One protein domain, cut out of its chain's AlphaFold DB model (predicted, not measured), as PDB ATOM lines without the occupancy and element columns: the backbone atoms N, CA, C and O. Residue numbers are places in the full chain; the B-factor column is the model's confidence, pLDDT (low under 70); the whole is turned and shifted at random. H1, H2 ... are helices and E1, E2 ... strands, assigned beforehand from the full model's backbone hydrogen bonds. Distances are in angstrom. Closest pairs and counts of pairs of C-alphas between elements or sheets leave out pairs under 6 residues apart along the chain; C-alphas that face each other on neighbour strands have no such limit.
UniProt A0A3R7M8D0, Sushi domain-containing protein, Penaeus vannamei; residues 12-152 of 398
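This is residues 12 to 152 of the 398 residues of the protein "Sushi domain-containing protein" of Penaeus vannamei (UniProt A0A3R7M8D0). A strongly twisted wall of six strands curls round one helix, H2; the short helix H3 is over the same face, and H1 covers part of the opposite face, making three layers, helices on both faces of a sheet. Before this body, residues 14 to 20 stick out as a free arm that holds E1. The 141 printed residues run E1 E2 E3 E4 H1 H2 E5 H3 E6 E7. The sheet's order is E3 E4 E2 E5 E6 E7, mixed, with E2 and E5 parallel and the other neighbours antiparallel. The class is mixed, and the whole is compact, with a radius of gyration of the C-alphas of 14.8 A and spans of 48 by 37 by 32 A.

Start at E1, residues 15 to 18, which pairs with no named strand. Look next at E2, residues 26 to 33: its residues 26 to 28 pair with E5, residues 96 to 103, where N 27 and O 97 are 2.8 A apart. Its residues 28 to 33 pair with E4, residues 46 to 51, with N 30 and O 49 at 2.8 A. E3, residues 41 to 43, forms a hairpin with E4, with N 41 and O 48 at 2.8 A. H1, residues 56 to 65, is on the sheet at a height of 9.1 A, with the C-alphas of Cys 30 and Cys 63 closest to E2 at 5.4 A. H2, residues 76 to 89, is on the opposite face; its closest C-alphas to E4 are Phe 86 and Leu 50, 6.9 A apart. E5 bends by 65 degrees at residue 100. H3, residues 119 to 125, is close to H2 but not clearly touching it, the C-alphas of Pro 76 and Leu 121 being 5.1 A apart. E6, residues 133 to 138, is antiparallel to E5, with N 98 and O 136 at 2.8 A. E7, residues 147 to 151, forms a hairpin with E6, with N 135 and O 149 at 3.1 A. Every O i to N i+4 pair is within hydrogen-bond range in H1 and H3, and 9 of 10 in H2.

Find C-alpha 15 at (178.693, 193.361, 342.567), where E1 begins. E2 runs 23.6 A from C-alpha 26 at (194.514, 196.860, 323.899), H2 runs 20.5 A and E5 18.9 A. E7 ends at C-alpha 151, (188.142, 200.583, 331.140).

The two C-alphas farthest apart, those of Ser 14 and Ala 38, are 48.2 A apart. The printed part has no cut. The link from E5 to H3, 15 residues, is long. The mean pLDDT of the printed part is 80.6; residues 12 to 24, 105 to 106, 111 to 112, 129 to 131 and 152 are under 70.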
ATOM      1  N   ARG A  12     181.993 196.902 340.770       36.09
ATOM      2  CA  ARG A  12     180.808 197.755 340.952       36.09
ATOM      3  C   ARG A  12     180.581 197.945 342.446       36.09
ATOM      4  O   ARG A  12     180.826 197.017 343.218       36.09
ATOM      5  N   ALA A  13     180.006 199.077 342.850       34.72
ATOM      6  CA  ALA A  13     179.641 199.345 344.248       34.72
ATOM      7  C   ALA A  13     178.730 198.260 344.882       34.72
ATOM      8  O   ALA A  13     178.629 198.181 346.102       34.72
ATOM      9  N   SER A  14     178.089 197.399 344.075       31.19
ATOM     10  CA  SER A  14     177.168 196.350 344.538       31.19
ATOM     11  C   SER A  14     177.379 194.945 343.943       31.19
ATOM     12  O   SER A  14     176.649 194.026 344.308       31.19
ATOM     13  N   SER A  15     178.356 194.719 343.049       34.97
ATOM     14  CA  SER A  15     178.693 193.361 342.567       34.97
ATOM     15  C   SER A  15     180.094 193.273 341.952       34.97
ATOM     16  O   SER A  15     180.550 194.183 341.265       34.97
ATOM     17  N   ARG A  16     180.782 192.146 342.184       34.38
ATOM     18  CA  ARG A  16     182.035 191.802 341.496       34.38
ATOM     19  C   ARG A  16     181.694 190.931 340.295       34.38
ATOM     20  O   ARG A  16     181.190 189.826 340.476       34.38
ATOM     21  N   ALA A  17     181.972 191.416 339.094       38.94
ATOM     22  CA  ALA A  17     181.999 190.582 337.901       38.94
ATOM     23  C   ALA A  17     183.454 190.510 337.431       38.94
ATOM     24  O   ALA A  17     184.051 191.531 337.092       38.94
ATOM     25  N   ALA A  18     184.038 189.315 337.460       33.78
ATOM     26  CA  ALA A  18     185.303 189.069 336.784       33.78
ATOM     27  C   ALA A  18     185.019 189.015 335.277       33.78
ATOM     28  O   ALA A  18     184.131 188.281 334.837       33.78
ATOM     29  N   ARG A  19     185.726 189.828 334.494       41.25
ATOM     30  CA  ARG A  19     185.838 189.646 333.044       41.25
ATOM     31  C   ARG A  19     187.305 189.382 332.758       41.25
ATOM     32  O   ARG A  19     188.154 190.121 333.251       41.25
ATOM     33  N   ASP A  20     187.575 188.372 331.941       40.66
ATOM     34  CA  ASP A  20     188.881 188.198 331.316       40.66
ATOM     35  C   ASP A  20     189.149 189.404 330.412       40.66
ATOM     36  O   ASP A  20     188.689 189.466 329.272       40.66
ATOM     37  N   CYS A  21     189.864 190.398 330.932       49.12
ATOM     38  CA  CYS A  21     190.592 191.337 330.094       49.12
ATOM     39  C   CYS A  21     191.948 190.689 329.812       49.12
ATOM     40  O   CYS A  21     192.961 191.083 330.390       49.12
ATOM     41  N   GLU A  22     191.979 189.659 328.967       47.59
ATOM     42  CA  GLU A  22     193.247 189.305 328.343       47.59
ATOM     43  C   GLU A  22     193.713 190.541 327.564       47.59
ATOM     44  O   GLU A  22     193.108 190.963 326.581       47.59
ATOM     45  N   ALA A  23     194.766 191.174 328.075       53.06
ATOM     46  CA  ALA A  23     195.376 192.402 327.580       53.06
ATOM     47  C   ALA A  23     196.058 192.237 326.205       53.06
ATOM     48  O   ALA A  23     197.001 192.953 325.896       53.06
ATOM     49  N   SER A  24     195.643 191.275 325.380       58.12
ATOM     50  CA  SER A  24     196.237 191.004 324.067       58.12
ATOM     51  C   SER A  24     195.736 191.946 322.967       58.12
ATOM     52  O   SER A  24     196.384 192.049 321.932       58.12
ATOM     53  N   ASP A  25     194.639 192.674 323.208       76.38
ATOM     54  CA  ASP A  25     193.936 193.458 322.179       76.38
ATOM     55  C   ASP A  25     193.765 194.952 322.521       76.38
ATOM     56  O   ASP A  25     193.036 195.674 321.830       76.38
ATOM     57  N   VAL A  26     194.426 195.428 323.584       80.88
ATOM     58  CA  VAL A  26     194.514 196.860 323.899       80.88
ATOM     59  C   VAL A  26     195.798 197.420 323.306       80.88
ATOM     60  O   VAL A  26     196.894 196.961 323.615       80.88
ATOM     61  N   HIS A  27     195.658 198.442 322.475       89.19
ATOM     62  CA  HIS A  27     196.765 199.155 321.856       89.19
ATOM     63  C   HIS A  27     196.871 200.572 322.404       89.19
ATOM     64  O   HIS A  27     195.911 201.112 322.949       89.19
ATOM     65  N   TYR A  28     198.029 201.197 322.231       90.44
ATOM     66  CA  TYR A  28     198.308 202.528 322.762       90.44
ATOM     67  C   TYR A  28     198.744 203.457 321.643       90.44
ATOM     68  O   TYR A  28     199.373 203.025 320.678       90.44
ATOM     69  N   VAL A  29     198.430 204.740 321.774       93.56
ATOM     70  CA  VAL A  29     198.865 205.768 320.829       93.56
ATOM     71  C   VAL A  29     199.710 206.784 321.577       93.56
ATOM     72  O   VAL A  29     199.303 207.245 322.640       93.56
ATOM     73  N   CYS A  30     200.862 207.140 321.017       92.81
ATOM     74  CA  CYS A  30     201.656 208.271 321.468       92.81
ATOM     75  C   CYS A  30     201.198 209.566 320.790       92.81
ATOM     76  O   CYS A  30     200.835 209.540 319.613       92.81
ATOM     77  N   GLN A  31     201.295 210.693 321.492       92.94
ATOM     78  CA  GLN A  31     201.089 212.043 320.983       92.94
ATOM     79  C   GLN A  31     202.282 212.959 321.292       92.94
ATOM     80  O   GLN A  31     202.871 212.865 322.369       92.94
ATOM     81  N   VAL A  32     202.606 213.869 320.370       90.31
ATOM     82  CA  VAL A  32     203.615 214.932 320.553       90.31
ATOM     83  C   VAL A  32     203.016 216.278 320.126       90.31
ATOM     84  O   VAL A  32     202.443 216.350 319.030       90.31
ATOM     85  N   PRO A  33     203.138 217.342 320.945       78.62
ATOM     86  CA  PRO A  33     202.829 218.696 320.518       78.62
ATOM     87  C   PRO A  33     203.995 219.258 319.695       78.62
ATOM     88  O   PRO A  33     205.079 219.469 320.227       78.62
ATOM     89  N   VAL A  34     203.737 219.568 318.419       71.88
ATOM     90  CA  VAL A  34     204.656 220.274 317.500       71.88
ATOM     91  C   VAL A  34     205.863 219.439 317.024       71.88
ATOM     92  O   VAL A  34     206.544 218.792 317.803       71.88
ATOM     93  N   TYR A  35     206.146 219.507 315.711       84.50
ATOM     94  CA  TYR A  35     207.170 218.733 314.980       84.50
ATOM     95  C   TYR A  35     206.964 217.211 315.042       84.50
ATOM     96  O   TYR A  35     207.284 216.567 316.031       84.50
ATOM     97  N   CYS A  36     206.469 216.615 313.954       92.25
ATOM     98  CA  CYS A  36     206.230 215.172 313.913       92.25
ATOM     99  C   CYS A  36     207.521 214.406 313.622       92.25
ATOM    100  O   CYS A  36     208.051 214.536 312.513       92.25
ATOM    101  N   PRO A  37     208.010 213.580 314.569       92.62
ATOM    102  CA  PRO A  37     209.136 212.701 314.307       92.62
ATOM    103  C   PRO A  37     208.808 211.704 313.189       92.62
ATOM    104  O   PRO A  37     207.644 211.455 312.856       92.62
ATOM    105  N   ALA A  38     209.843 211.089 312.617       93.12
ATOM    106  CA  ALA A  38     209.658 210.041 311.622       93.12
ATOM    107  C   ALA A  38     208.777 208.905 312.182       93.12
ATOM    108  O   ALA A  38     209.037 208.376 313.260       93.12
ATOM    109  N   GLY A  39     207.733 208.531 311.437       93.25
ATOM    110  CA  GLY A  39     206.770 207.503 311.846       93.25
ATOM    111  C   GLY A  39     205.543 208.017 312.607       93.25
ATOM    112  O   GLY A  39     204.673 207.210 312.921       93.25
ATOM    113  N   TYR A  40     205.440 209.324 312.871       95.94
ATOM    114  CA  TYR A  40     204.212 209.950 313.367       95.94
ATOM    115  C   TYR A  40     203.363 210.505 312.220       95.94
ATOM    116  O   TYR A  40     203.878 210.994 311.213       95.94
ATOM    117  N   THR A  41     202.048 210.499 312.418       96.56
ATOM    118  CA  THR A  41     201.061 211.068 311.498       96.56
ATOM    119  C   THR A  41     200.512 212.374 312.070       96.56
ATOM    120  O   THR A  41     200.029 212.402 313.202       96.56
ATOM    121  N   VAL A  42     200.581 213.456 311.288       95.56
ATOM    122  CA  VAL A  42     200.071 214.782 311.676       95.56
ATOM    123  C   VAL A  42     198.541 214.797 311.607       95.56
ATOM    124  O   VAL A  42     197.971 214.444 310.575       95.56
ATOM    125  N   PHE A  43     197.877 215.302 312.645       95.88
ATOM    126  CA  PHE A  43     196.458 215.653 312.624       95.88
ATOM    127  C   PHE A  43     196.190 216.861 313.527       95.88
ATOM    128  O   PHE A  43     196.600 216.876 314.682       95.88
ATOM    129  N   ARG A  44     195.539 217.903 312.986       92.38
ATOM    130  CA  ARG A  44     195.241 219.171 313.693       92.38
ATOM    131  C   ARG A  44     196.435 219.800 314.435       92.38
ATOM    132  O   ARG A  44     196.285 220.368 315.507       92.38
ATOM    133  N   GLY A  45     197.634 219.718 313.857       89.62
ATOM    134  CA  GLY A  45     198.847 220.286 314.465       89.62
ATOM    135  C   GLY A  45     199.475 219.431 315.573       89.62
ATOM    136  O   GLY A  45     200.527 219.803 316.088       89.62
ATOM    137  N   MET A  46     198.888 218.274 315.885       93.00
ATOM    138  CA  MET A  46     199.442 217.255 316.775       93.00
ATOM    139  C   MET A  46     199.972 216.070 315.963       93.00
ATOM    140  O   MET A  46     199.574 215.851 314.818       93.00
ATOM    141  N   CYS A  47     200.879 215.299 316.552       95.25
ATOM    142  CA  CYS A  47     201.518 214.154 315.911       95.25
ATOM    143  C   CYS A  47     201.149 212.880 316.658       95.25
ATOM    144  O   CYS A  47     201.368 212.824 317.863       95.25
ATOM    145  N   TYR A  48     200.663 211.852 315.960       95.44
ATOM    146  CA  TYR A  48     200.223 210.600 316.580       95.44
ATOM    147  C   TYR A  48     200.945 209.379 316.015       95.44
ATOM    148  O   TYR A  48     201.176 209.296 314.809       95.44
ATOM    149  N   LYS A  49     201.257 208.407 316.871       95.25
ATOM    150  CA  LYS A  49     201.895 207.144 316.473       95.25
ATOM    151  C   LYS A  49     201.328 205.981 317.268       95.25
ATOM    152  O   LYS A  49     201.244 206.050 318.489       95.25
ATOM    153  N   LEU A  50     200.961 204.903 316.582       94.31
ATOM    154  CA  LEU A  50     200.523 203.675 317.237       94.31
ATOM    155  C   LEU A  50     201.727 202.924 317.822       94.31
ATOM    156  O   LEU A  50     202.744 202.753 317.150       94.31
ATOM    157  N   VAL A  51     201.595 202.439 319.055       91.50
ATOM    158  CA  VAL A  51     202.589 201.587 319.712       91.50
ATOM    159  C   VAL A  51     202.150 200.131 319.609       91.50
ATOM    160  O   VAL A  51     200.992 199.793 319.851       91.50
ATOM    161  N   THR A  52     203.083 199.250 319.254       85.56
ATOM    162  CA  THR A  52     202.811 197.823 319.013       85.56
ATOM    163  C   THR A  52     202.729 196.980 320.283       85.56
ATOM    164  O   THR A  52     202.354 195.814 320.211       85.56
ATOM    165  N   THR A  53     203.108 197.528 321.438       84.56
ATOM    166  CA  THR A  53     202.992 196.830 322.723       84.56
ATOM    167  C   THR A  53     201.562 196.889 323.242       84.56
ATOM    168  O   THR A  53     200.872 197.891 323.057       84.56
ATOM    169  N   THR A  54     201.141 195.827 323.920       81.31
ATOM    170  CA  THR A  54     199.840 195.751 324.595       81.31
ATOM    171  C   THR A  54     199.956 195.908 326.114       81.31
ATOM    172  O   THR A  54     198.953 195.954 326.821       81.31
ATOM    173  N   ASP A  55     201.183 196.051 326.629       81.06
ATOM    174  CA  ASP A  55     201.450 196.401 328.024       81.06
ATOM    175  C   ASP A  55     201.491 197.927 328.204       81.06
ATOM    176  O   ASP A  55     202.264 198.623 327.540       81.06
ATOM    177  N   HIS A  56     200.687 198.447 329.135       78.62
ATOM    178  CA  HIS A  56     200.569 199.886 329.395       78.62
ATOM    179  C   HIS A  56     201.898 200.536 329.791       78.62
ATOM    180  O   HIS A  56     202.235 201.615 329.301       78.62
ATOM    181  N   LYS A  57     202.673 199.885 330.670       75.06
ATOM    182  CA  LYS A  57     203.945 200.430 331.158       75.06
ATOM    183  C   LYS A  57     204.964 200.491 330.022       75.06
ATOM    184  O   LYS A  57     205.639 201.504 329.861       75.06
ATOM    185  N   ALA A  58     205.046 199.441 329.214       81.00
ATOM    186  CA  ALA A  58     205.879 199.403 328.023       81.00
ATOM    187  C   ALA A  58     205.447 200.456 326.994       81.00
ATOM    188  O   ALA A  58     206.310 201.080 326.384       81.00
ATOM    189  N   ALA A  59     204.141 200.693 326.822       85.12
ATOM    190  CA  ALA A  59     203.641 201.719 325.909       85.12
ATOM    191  C   ALA A  59     204.064 203.118 326.343       85.12
ATOM    192  O   ALA A  59     204.544 203.900 325.528       85.12
ATOM    193  N   LEU A  60     203.939 203.414 327.634       76.62
ATOM    194  CA  LEU A  60     204.368 204.691 328.178       76.62
ATOM    195  C   LEU A  60     205.883 204.884 328.050       76.62
ATOM    196  O   LEU A  60     206.327 205.941 327.612       76.62
ATOM    197  N   VAL A  61     206.678 203.863 328.392       79.38
ATOM    198  CA  VAL A  61     208.139 203.894 328.212       79.38
ATOM    199  C   VAL A  61     208.498 204.136 326.744       79.38
ATOM    200  O   VAL A  61     209.389 204.935 326.469       79.38
ATOM    201  N   ALA A  62     207.788 203.497 325.811       88.19
ATOM    202  CA  ALA A  62     207.986 203.703 324.381       88.19
ATOM    203  C   ALA A  62     207.660 205.143 323.957       88.19
ATOM    204  O   ALA A  62     208.474 205.761 323.279       88.19
ATOM    205  N   CYS A  63     206.529 205.708 324.397       88.25
ATOM    206  CA  CYS A  63     206.192 207.101 324.094       88.25
ATOM    207  C   CYS A  63     207.222 208.074 324.679       88.25
ATOM    208  O   CYS A  63     207.765 208.898 323.947       88.25
ATOM    209  N   ASN A  64     207.559 207.933 325.963       81.50
ATOM    210  CA  ASN A  64     208.498 208.829 326.639       81.50
ATOM    211  C   ASN A  64     209.900 208.770 326.015       81.50
ATOM    212  O   ASN A  64     210.554 209.801 325.876       81.50
ATOM    213  N   GLY A  65     210.351 207.582 325.598       82.50
ATOM    214  CA  GLY A  65     211.627 207.406 324.900       82.50
ATOM    215  C   GLY A  65     211.700 208.134 323.552       82.50
ATOM    216  O   GLY A  65     212.794 208.446 323.089       82.50
ATOM    217  N   GLU A  66     210.550 208.447 322.951       88.31
ATOM    218  CA  GLU A  66     210.429 209.234 321.719       88.31
ATOM    219  C   GLU A  66     210.101 210.719 321.987       88.31
ATOM    220  O   GLU A  66     209.814 211.464 321.051       88.31
ATOM    221  N   GLY A  67     210.140 211.170 323.250       83.12
ATOM    222  CA  GLY A  67     209.735 212.528 323.634       83.12
ATOM    223  C   GLY A  67     208.228 212.776 323.487       83.12
ATOM    224  O   GLY A  67     207.797 213.915 323.327       83.12
ATOM    225  N   ALA A  68     207.432 211.707 323.504       88.56
ATOM    226  CA  ALA A  68     205.986 211.718 323.362       88.56
ATOM    227  C   ALA A  68     205.289 211.296 324.658       88.56
ATOM    228  O   ALA A  68     205.888 210.704 325.548       88.56
ATOM    229  N   ALA A  69     203.986 211.531 324.726       85.94
ATOM    230  CA  ALA A  69     203.112 211.047 325.789       85.94
ATOM    231  C   ALA A  69     202.073 210.069 325.242       85.94
ATOM    232  O   ALA A  69     201.881 210.010 324.036       85.94
ATOM    233  N   LEU A  70     201.336 209.345 326.091       87.06
ATOM    234  CA  LEU A  70     200.105 208.683 325.636       87.06
ATOM    235  C   LEU A  70     199.100 209.721 325.107       87.06
ATOM    236  O   LEU A  70     199.075 210.851 325.583       87.06
ATOM    237  N   ALA A  71     198.286 209.349 324.122       91.06
ATOM    238  CA  ALA A  71     197.359 210.256 323.459       91.06
ATOM    239  C   ALA A  71     196.183 210.665 324.360       91.06
ATOM    240  O   ALA A  71     195.509 209.809 324.935       91.06
ATOM    241  N   TYR A  72     195.898 211.966 324.411       89.12
ATOM    242  CA  TYR A  72     194.752 212.580 325.076       89.12
ATOM    243  C   TYR A  72     193.969 213.370 324.030       89.12
ATOM    244  O   TYR A  72     194.338 214.500 323.712       89.12
ATOM    245  N   PRO A  73     192.934 212.772 323.422       91.25
ATOM    246  CA  PRO A  73     192.094 213.501 322.489       91.25
ATOM    247  C   PRO A  73     191.381 214.633 323.235       91.25
ATOM    248  O   PRO A  73     190.835 214.406 324.311       91.25
ATOM    249  N   GLU A  74     191.377 215.831 322.653       91.88
ATOM    250  CA  GLU A  74     190.597 216.969 323.162       91.88
ATOM    251  C   GLU A  74     189.331 217.218 322.337       91.88
ATOM    252  O   GLU A  74     188.389 217.829 322.826       91.88
ATOM    253  N   GLU A  75     189.268 216.683 321.113       93.94
ATOM    254  CA  GLU A  75     188.141 216.859 320.198       93.94
ATOM    255  C   GLU A  75     187.622 215.516 319.652       93.94
ATOM    256  O   GLU A  75     188.409 214.578 319.470       93.94
ATOM    257  N   PRO A  76     186.315 215.392 319.340       91.62
ATOM    258  CA  PRO A  76     185.719 214.150 318.836       91.62
ATOM    259  C   PRO A  76     186.324 213.645 317.527       91.62
ATOM    260  O   PRO A  76     186.439 212.439 317.310       91.62
ATOM    261  N   ASP A  77     186.736 214.544 316.636       94.12
ATOM    262  CA  ASP A  77     187.278 214.151 315.338       94.12
ATOM    263  C   ASP A  77     188.687 213.546 315.436       94.12
ATOM    264  O   ASP A  77     189.073 212.746 314.581       94.12
ATOM    265  N   VAL A  78     189.411 213.820 316.527       93.44
ATOM    266  CA  VAL A  78     190.646 213.105 316.869       93.44
ATOM    267  C   VAL A  78     190.349 211.619 317.078       93.44
ATOM    268  O   VAL A  78     191.145 210.788 316.660       93.44
ATOM    269  N   LEU A  79     189.189 211.240 317.625       90.69
ATOM    270  CA  LEU A  79     188.819 209.824 317.777       90.69
ATOM    271  C   LEU A  79     188.638 209.124 316.428       90.69
ATOM    272  O   LEU A  79     189.082 207.988 316.251       90.69
ATOM    273  N   LEU A  80     188.002 209.809 315.473       91.31
ATOM    274  CA  LEU A  80     187.832 209.304 314.109       91.31
ATOM    275  C   LEU A  80     189.191 209.119 313.437       91.31
ATOM    276  O   LEU A  80     189.452 208.073 312.841       91.31
ATOM    277  N   PHE A  81     190.071 210.105 313.593       94.25
ATOM    278  CA  PHE A  81     191.435 210.031 313.096       94.25
ATOM    279  C   PHE A  81     192.224 208.877 313.735       94.25
ATOM    280  O   PHE A  81     192.831 208.091 313.011       94.25
ATOM    281  N   LEU A  82     192.182 208.716 315.063       92.81
ATOM    282  CA  LEU A  82     192.866 207.628 315.768       92.81
ATOM    283  C   LEU A  82     192.353 206.250 315.335       92.81
ATOM    284  O   LEU A  82     193.145 205.322 315.171       92.81
ATOM    285  N   SER A  83     191.050 206.121 315.083       90.75
ATOM    286  CA  SER A  83     190.455 204.901 314.530       90.75
ATOM    287  C   SER A  83     190.960 204.590 313.121       90.75
ATOM    288  O   SER A  83     191.362 203.459 312.838       90.75
ATOM    289  N   ALA A  84     191.005 205.595 312.244       91.56
ATOM    290  CA  ALA A  84     191.548 205.440 310.898       91.56
ATOM    291  C   ALA A  84     193.046 205.083 310.927       91.56
ATOM    292  O   ALA A  84     193.474 204.163 310.229       91.56
ATOM    293  N   LEU A  85     193.827 205.750 311.785       93.19
ATOM    294  CA  LEU A  85     195.247 205.468 311.997       93.19
ATOM    295  C   LEU A  85     195.465 204.021 312.458       93.19
ATOM    296  O   LEU A  85     196.360 203.335 311.961       93.19
ATOM    297  N   PHE A  86     194.623 203.542 313.375       90.94
ATOM    298  CA  PHE A  86     194.658 202.169 313.862       90.94
ATOM    299  C   PHE A  86     194.384 201.154 312.746       90.94
ATOM    300  O   PHE A  86     195.185 200.246 312.526       90.94
ATOM    301  N   ARG A  87     193.293 201.345 311.990       88.88
ATOM    302  CA  ARG A  87     192.903 200.476 310.863       88.88
ATOM    303  C   ARG A  87     193.951 200.440 309.751       88.88
ATOM    304  O   ARG A  87     194.148 199.401 309.133       88.88
ATOM    305  N   ALA A  88     194.638 201.555 309.513       89.56
ATOM    306  CA  ALA A  88     195.730 201.620 308.545       89.56
ATOM    307  C   ALA A  88     196.983 200.849 309.003       89.56
ATOM    308  O   ALA A  88     197.795 200.450 308.169       89.56
ATOM    309  N   SER A  89     197.148 200.647 310.313       86.06
ATOM    310  CA  SER A  89     198.358 200.070 310.908       86.06
ATOM    311  C   SER A  89     198.223 198.584 311.253       86.06
ATOM    312  O   SER A  89     199.227 197.876 311.297       86.06
ATOM    313  N   ILE A  90     197.006 198.100 311.520       83.88
ATOM    314  CA  ILE A  90     196.740 196.729 311.973       83.88
ATOM    315  C   ILE A  90     195.549 196.151 311.207       83.88
ATOM    316  O   ILE A  90     194.523 196.804 311.040       83.88
ATOM    317  N   VAL A  91     195.658 194.889 310.779       82.75
ATOM    318  CA  VAL A  91     194.532 194.155 310.186       82.75
ATOM    319  C   VAL A  91     193.483 193.887 311.267       82.75
ATOM    320  O   VAL A  91     193.683 193.054 312.152       82.75
ATOM    321  N   VAL A  92     192.354 194.589 311.194       77.44
ATOM    322  CA  VAL A  92     191.252 194.476 312.158       77.44
ATOM    323  C   VAL A  92     190.350 193.300 311.769       77.44
ATOM    324  O   VAL A  92     189.420 193.444 310.984       77.44
ATOM    325  N   ASN A  93     190.646 192.108 312.290       83.25
ATOM    326  CA  ASN A  93     189.823 190.900 312.107       83.25
ATOM    327  C   ASN A  93     188.833 190.650 313.261       83.25
ATOM    328  O   ASN A  93     187.940 189.812 313.147       83.25
ATOM    329  N   SER A  94     188.987 191.381 314.363       83.06
ATOM    330  CA  SER A  94     188.110 191.396 315.529       83.06
ATOM    331  C   SER A  94     188.015 192.823 316.065       83.06
ATOM    332  O   SER A  94     188.815 193.682 315.698       83.06
ATOM    333  N   GLN A  95     187.031 193.090 316.924       81.81
ATOM    334  CA  GLN A  95     186.969 194.353 317.656       81.81
ATOM    335  C   GLN A  95     188.267 194.540 318.452       81.81
ATOM    336  O   GLN A  95     188.704 193.611 319.130       81.81
ATOM    337  N   LYS A  96     188.870 195.725 318.349       85.50
ATOM    338  CA  LYS A  96     190.091 196.095 319.076       85.50
ATOM    339  C   LYS A  96     189.837 197.319 319.941       85.50
ATOM    340  O   LYS A  96     188.901 198.083 319.688       85.50
ATOM    341  N   TRP A  97     190.687 197.515 320.941       85.75
ATOM    342  CA  TRP A  97     190.610 198.662 321.835       85.75
ATOM    343  C   TRP A  97     191.873 199.503 321.726       85.75
ATOM    344  O   TRP A  97     192.984 198.978 321.702       85.75
ATOM    345  N   VAL A  98     191.705 200.819 321.678       86.69
ATOM    346  CA  VAL A  98     192.805 201.777 321.729       86.69
ATOM    347  C   VAL A  98     192.680 202.568 323.016       86.69
ATOM    348  O   VAL A  98     191.696 203.269 323.244       86.69
ATOM    349  N   TYR A  99     193.678 202.443 323.874       84.94
ATOM    350  CA  TYR A  99     193.778 203.223 325.086       84.94
ATOM    351  C   TYR A  99     194.066 204.681 324.759       84.94
ATOM    352  O   TYR A  99     195.000 205.001 324.020       84.94
ATOM    353  N   VAL A 100     193.279 205.555 325.376       82.12
ATOM    354  CA  VAL A 100     193.519 206.990 325.401       82.12
ATOM    355  C   VAL A 100     193.508 207.472 326.839       82.12
ATOM    356  O   VAL A 100     192.921 206.856 327.724       82.12
ATOM    357  N   GLY A 101     194.171 208.589 327.080       74.00
ATOM    358  CA  GLY A 101     194.334 209.149 328.409       74.00
ATOM    359  C   GLY A 101     193.058 209.711 329.058       74.00
ATOM    360  O   GLY A 101     193.075 210.169 330.199       74.00
ATOM    361  N   LEU A 102     191.929 209.686 328.354       81.31
ATOM    362  CA  LEU A 102     190.685 210.294 328.809       81.31
ATOM    363  C   LEU A 102     190.079 209.512 329.992       81.31
ATOM    364  O   LEU A 102     189.824 208.312 329.888       81.31
ATOM    365  N   ASN A 103     189.834 210.186 331.116       78.50
ATOM    366  CA  ASN A 103     189.217 209.611 332.318       78.50
ATOM    367  C   ASN A 103     188.539 210.707 333.157       78.50
ATOM    368  O   ASN A 103     188.879 211.876 333.017       78.50
ATOM    369  N   ASP A 104     187.618 210.304 334.030       76.06
ATOM    370  CA  ASP A 104     186.848 211.167 334.937       76.06
ATOM    371  C   ASP A 104     187.169 210.909 336.421       76.06
ATOM    372  O   ASP A 104     186.351 211.179 337.302       76.06
ATOM    373  N   ALA A 105     188.351 210.354 336.721       66.31
ATOM    374  CA  ALA A 105     188.690 209.847 338.054       66.31
ATOM    375  C   ALA A 105     188.751 210.913 339.156       66.31
ATOM    376  O   ALA A 105     188.646 210.576 340.332       66.31
ATOM    377  N   TRP A 106     188.880 212.189 338.795       63.69
ATOM    378  CA  TRP A 106     188.947 213.301 339.748       63.69
ATOM    379  C   TRP A 106     187.723 214.210 339.717       63.69
ATOM    380  O   TRP A 106     187.765 215.332 340.214       63.69
ATOM    381  N   GLY A 107     186.626 213.738 339.123       72.94
ATOM    382  CA  GLY A 107     185.421 214.543 338.941       72.94
ATOM    383  C   GLY A 107     185.531 215.575 337.816       72.94
ATOM    384  O   GLY A 107     184.571 216.302 337.575       72.94
ATOM    385  N   ASP A 108     186.658 215.613 337.100       79.06
ATOM    386  CA  ASP A 108     186.819 216.329 335.842       79.06
ATOM    387  C   ASP A 108     187.537 215.462 334.794       79.06
ATOM    388  O   ASP A 108     188.098 214.412 335.107       79.06
ATOM    389  N   TRP A 109     187.481 215.904 333.537       81.88
ATOM    390  CA  TRP A 109     188.127 215.242 332.396       81.88
ATOM    391  C   TRP A 109     189.469 215.879 332.016       81.88
ATOM    392  O   TRP A 109     190.100 215.468 331.044       81.88
ATOM    393  N   SER A 110     189.887 216.913 332.749       79.81
ATOM    394  CA  SER A 110     191.018 217.768 332.382       79.81
ATOM    395  C   SER A 110     192.367 217.140 332.741       79.81
ATOM    396  O   SER A 110     193.418 217.601 332.292       79.81
ATOM    397  N   GLY A 111     192.354 216.096 333.574       69.50
ATOM    398  CA  GLY A 111     193.571 215.498 334.107       69.50
ATOM    399  C   GLY A 111     194.345 216.475 334.992       69.50
ATOM    400  O   GLY A 111     195.562 216.572 334.865       69.50
ATOM    401  N   GLY A 112     193.644 217.230 335.847       67.62
ATOM    402  CA  GLY A 112     194.256 218.244 336.712       67.62
ATOM    403  C   GLY A 112     194.592 219.558 335.995       67.62
ATOM    404  O   GLY A 112     195.534 220.244 336.378       67.62
ATOM    405  N   GLY A 113     193.847 219.901 334.941       73.19
ATOM    406  CA  GLY A 113     194.001 221.128 334.151       73.19
ATOM    407  C   GLY A 113     195.003 221.029 332.999       73.19
ATOM    408  O   GLY A 113     195.215 222.016 332.299       73.19
ATOM    409  N   LEU A 114     195.615 219.859 332.793       70.50
ATOM    410  CA  LEU A 114     196.613 219.635 331.742       70.50
ATOM    411  C   LEU A 114     195.998 219.579 330.339       70.50
ATOM    412  O   LEU A 114     196.672 219.918 329.369       70.50
ATOM    413  N   TYR A 115     194.733 219.174 330.241       82.25
ATOM    414  CA  TYR A 115     193.989 219.061 328.993       82.25
ATOM    415  C   TYR A 115     192.654 219.776 329.065       82.25
ATOM    416  O   TYR A 115     192.059 219.925 330.133       82.25
ATOM    417  N   SER A 116     192.154 220.173 327.902       89.62
ATOM    418  CA  SER A 116     190.860 220.843 327.771       89.62
ATOM    419  C   SER A 116     189.936 220.080 326.819       89.62
ATOM    420  O   SER A 116     189.617 220.592 325.746       89.62
ATOM    421  N   PRO A 117     189.494 218.852 327.170       90.81
ATOM    422  CA  PRO A 117     188.593 218.105 326.307       90.81
ATOM    423  C   PRO A 117     187.278 218.858 326.117       90.81
ATOM    424  O   PRO A 117     186.694 219.380 327.073       90.81
ATOM    425  N   SER A 118     186.795 218.900 324.879       93.94
ATOM    426  CA  SER A 118     185.572 219.609 324.544       93.94
ATOM    427  C   SER A 118     184.351 218.967 325.201       93.94
ATOM    428  O   SER A 118     184.313 217.778 325.543       93.94
ATOM    429  N   THR A 119     183.306 219.769 325.397       91.94
ATOM    430  CA  THR A 119     182.045 219.294 325.983       91.94
ATOM    431  C   THR A 119     181.414 218.181 325.146       91.94
ATOM    432  O   THR A 119     180.824 217.255 325.695       91.94
ATOM    433  N   GLU A 120     181.593 218.221 323.825       92.94
ATOM    434  CA  GLU A 120     181.153 217.160 322.922       92.94
ATOM    435  C   GLU A 120     181.908 215.855 323.197       92.94
ATOM    436  O   GLU A 120     181.279 214.820 323.424       92.94
ATOM    437  N   LEU A 121     183.240 215.901 323.284       90.50
ATOM    438  CA  LEU A 121     184.053 214.722 323.573       90.50
ATOM    439  C   LEU A 121     183.716 214.105 324.937       90.50
ATOM    440  O   LEU A 121     183.516 212.894 325.046       90.50
ATOM    441  N   THR A 122     183.631 214.937 325.974       89.81
ATOM    442  CA  THR A 122     183.284 214.481 327.327       89.81
ATOM    443  C   THR A 122     181.875 213.892 327.384       89.81
ATOM    444  O   THR A 122     181.681 212.876 328.044       89.81
ATOM    445  N   SER A 123     180.912 214.434 326.625       89.62
ATOM    446  CA  SER A 123     179.559 213.864 326.526       89.62
ATOM    447  C   SER A 123     179.536 212.481 325.862       89.62
ATOM    448  O   SER A 123     178.772 211.616 326.285       89.62
ATOM    449  N   LEU A 124     180.410 212.236 324.877       87.62
ATOM    450  CA  LEU A 124     180.585 210.919 324.251       87.62
ATOM    451  C   LEU A 124     181.264 209.919 325.195       87.62
ATOM    452  O   LEU A 124     181.008 208.717 325.121       87.62
ATOM    453  N   ALA A 125     182.161 210.409 326.049       85.19
ATOM    454  CA  ALA A 125     182.906 209.606 327.013       85.19
ATOM    455  C   ALA A 125     182.109 209.310 328.291       85.19
ATOM    456  O   ALA A 125     182.432 208.360 329.014       85.19
ATOM    457  N   GLN A 126     181.084 210.112 328.578       82.12
ATOM    458  CA  GLN A 126     180.299 210.012 329.795       82.12
ATOM    459  C   GLN A 126     179.512 208.702 329.837       82.12
ATOM    460  O   GLN A 126     178.746 208.354 328.941       82.12
ATOM    461  N   THR A 127     179.692 207.975 330.932       76.75
ATOM    462  CA  THR A 127     179.002 206.718 331.215       76.75
ATOM    463  C   THR A 127     178.367 206.798 332.593       76.75
ATOM    464  O   THR A 127     178.734 207.654 333.394       76.75
ATOM    465  N   SER A 128     177.417 205.910 332.895       76.25
ATOM    466  CA  SER A 128     176.850 205.814 334.250       76.25
ATOM    467  C   SER A 128     177.896 205.446 335.306       76.25
ATOM    468  O   SER A 128     177.707 205.741 336.481       76.25
ATOM    469  N   ASP A 129     178.982 204.799 334.877       69.31
ATOM    470  CA  ASP A 129     180.110 204.418 335.717       69.31
ATOM    471  C   ASP A 129     181.137 205.564 335.726       69.31
ATOM    472  O   ASP A 129     181.755 205.846 334.696       69.31
ATOM    473  N   THR A 130     181.286 206.232 336.872       67.00
ATOM    474  CA  THR A 130     182.312 207.257 337.138       67.00
ATOM    475  C   THR A 130     183.616 206.603 337.602       67.00
ATOM    476  O   THR A 130     183.600 205.439 337.997       67.00
ATOM    477  N   GLU A 131     184.738 207.323 337.581       66.44
ATOM    478  CA  GLU A 131     186.060 206.857 338.051       66.44
ATOM    479  C   GLU A 131     186.765 205.825 337.154       66.44
ATOM    480  O   GLU A 131     187.529 204.980 337.620       66.44
ATOM    481  N   HIS A 132     186.530 205.891 335.843       71.06
ATOM    482  CA  HIS A 132     187.093 204.926 334.898       71.06
ATOM    483  C   HIS A 132     187.995 205.594 333.861       71.06
ATOM    484  O   HIS A 132     187.796 206.739 333.457       71.06
ATOM    485  N   TRP A 133     188.968 204.848 333.350       73.56
ATOM    486  CA  TRP A 133     189.634 205.233 332.110       73.56
ATOM    487  C   TRP A 133     188.725 204.924 330.932       73.56
ATOM    488  O   TRP A 133     187.835 204.078 331.032       73.56
ATOM    489  N   ARG A 134     188.911 205.616 329.814       80.75
ATOM    490  CA  ARG A 134     188.153 205.356 328.593       80.75
ATOM    491  C   ARG A 134     189.081 204.792 327.529       80.75
ATOM    492  O   ARG A 134     190.126 205.354 327.223       80.75
ATOM    493  N   VAL A 135     188.674 203.669 326.948       83.75
ATOM    494  CA  VAL A 135     189.279 203.143 325.721       83.75
ATOM    495  C   VAL A 135     188.363 203.461 324.552       83.75
ATOM    496  O   VAL A 135     187.137 203.436 324.685       83.75
ATOM    497  N   ILE A 136     188.955 203.747 323.400       85.94
ATOM    498  CA  ILE A 136     188.234 203.814 322.138       85.94
ATOM    499  C   ILE A 136     188.039 202.379 321.653       85.94
ATOM    500  O   ILE A 136     189.000 201.644 321.428       85.94
ATOM    501  N   THR A 137     186.790 201.978 321.469       85.56
ATOM    502  CA  THR A 137     186.439 200.752 320.764       85.56
ATOM    503  C   THR A 137     186.518 201.004 319.263       85.56
ATOM    504  O   THR A 137     185.806 201.864 318.741       85.56
ATOM    505  N   ILE A 138     187.357 200.231 318.570       85.12
ATOM    506  CA  ILE A 138     187.484 200.266 317.113       85.12
ATOM    507  C   ILE A 138     186.640 199.134 316.515       85.12
ATOM    508  O   ILE A 138     186.986 197.958 316.683       85.12
ATOM    509  N   PRO A 139     185.526 199.452 315.832       82.44
ATOM    510  CA  PRO A 139     184.689 198.434 315.218       82.44
ATOM    511  C   PRO A 139     185.349 197.848 313.965       82.44
ATOM    512  O   PRO A 139     186.099 198.532 313.261       82.44
ATOM    513  N   VAL A 140     185.017 196.585 313.676       82.94
ATOM    514  CA  VAL A 140     185.498 195.843 312.495       82.94
ATOM    515  C   VAL A 140     184.979 196.467 311.198       82.94
ATOM    516  O   VAL A 140     185.712 196.548 310.217       82.94
ATOM    517  N   ALA A 141     183.721 196.914 311.193       84.00
ATOM    518  CA  ALA A 141     183.103 197.526 310.026       84.00
ATOM    519  C   ALA A 141     183.513 199.003 309.904       84.00
ATOM    520  O   ALA A 141     183.495 199.750 310.887       84.00
ATOM    521  N   GLU A 142     183.913 199.420 308.701       81.75
ATOM    522  CA  GLU A 142     184.481 200.750 308.462       81.75
ATOM    523  C   GLU A 142     183.465 201.883 308.684       81.75
ATOM    524  O   GLU A 142     183.839 202.953 309.163       81.75
ATOM    525  N   ASP A 143     182.187 201.602 308.420       83.94
ATOM    526  CA  ASP A 143     181.036 202.499 308.546       83.94
ATOM    527  C   ASP A 143     180.570 202.725 309.994       83.94
ATOM    528  O   ASP A 143     179.755 203.611 310.254       83.94
ATOM    529  N   GLN A 144     181.089 201.956 310.952       83.06
ATOM    530  CA  GLN A 144     180.767 202.129 312.363       83.06
ATOM    531  C   GLN A 144     181.660 203.186 313.023       83.06
ATOM    532  O   GLN A 144     182.888 203.173 312.900       83.06
ATOM    533  N   VAL A 145     181.017 204.087 313.770       82.38
ATOM    534  CA  VAL A 145     181.675 205.166 314.516       82.38
ATOM    535  C   VAL A 145     182.378 204.585 315.754       82.38
ATOM    536  O   VAL A 145     181.787 203.749 316.444       82.38
ATOM    537  N   PRO A 146     183.621 205.002 316.063       85.94
ATOM    538  CA  PRO A 146     184.293 204.624 317.300       85.94
ATOM    539  C   PRO A 146     183.489 205.088 318.514       85.94
ATOM    540  O   PRO A 146     182.962 206.198 318.532       85.94
ATOM    541  N   ALA A 147     183.424 204.251 319.543       85.25
ATOM    542  CA  ALA A 147     182.713 204.559 320.778       85.25
ATOM    543  C   ALA A 147     183.651 204.431 321.974       85.25
ATOM    544  O   ALA A 147     184.597 203.642 321.945       85.25
ATOM    545  N   PHE A 148     183.371 205.163 323.049       83.56
ATOM    546  CA  PHE A 148     184.072 204.950 324.304       83.56
ATOM    547  C   PHE A 148     183.517 203.746 325.048       83.56
ATOM    548  O   PHE A 148     182.322 203.451 325.031       83.56
ATOM    549  N   THR A 149     184.403 203.032 325.723       80.94
ATOM    550  CA  THR A 149     184.029 201.974 326.655       80.94
ATOM    551  C   THR A 149     184.774 202.210 327.966       80.94
ATOM    552  O   THR A 149     185.974 202.505 327.921       80.94
ATOM    553  N   PRO A 150     184.097 202.121 329.129       76.12
ATOM    554  CA  PRO A 150     184.771 202.163 330.415       76.12
ATOM    555  C   PRO A 150     185.833 201.074 330.485       76.12
ATOM    556  O   PRO A 150     185.597 199.922 330.118       76.12
ATOM    557  N   PHE A 151     187.003 201.454 330.965       71.81
ATOM    558  CA  PHE A 151     188.142 200.583 331.140       71.81
ATOM    559  C   PHE A 151     188.692 200.791 332.544       71.81
ATOM    560  O   PHE A 151     189.130 201.880 332.918       71.81
ATOM    561  N   THR A 152     188.651 199.737 333.348       66.31
ATOM    562  CA  THR A 152     189.322 199.720 334.643       66.31
ATOM    563  C   THR A 152     190.729 199.193 334.408       66.31
ATOM    564  O   THR A 152     190.907 198.020 334.084       66.31
TER     565      THR A 152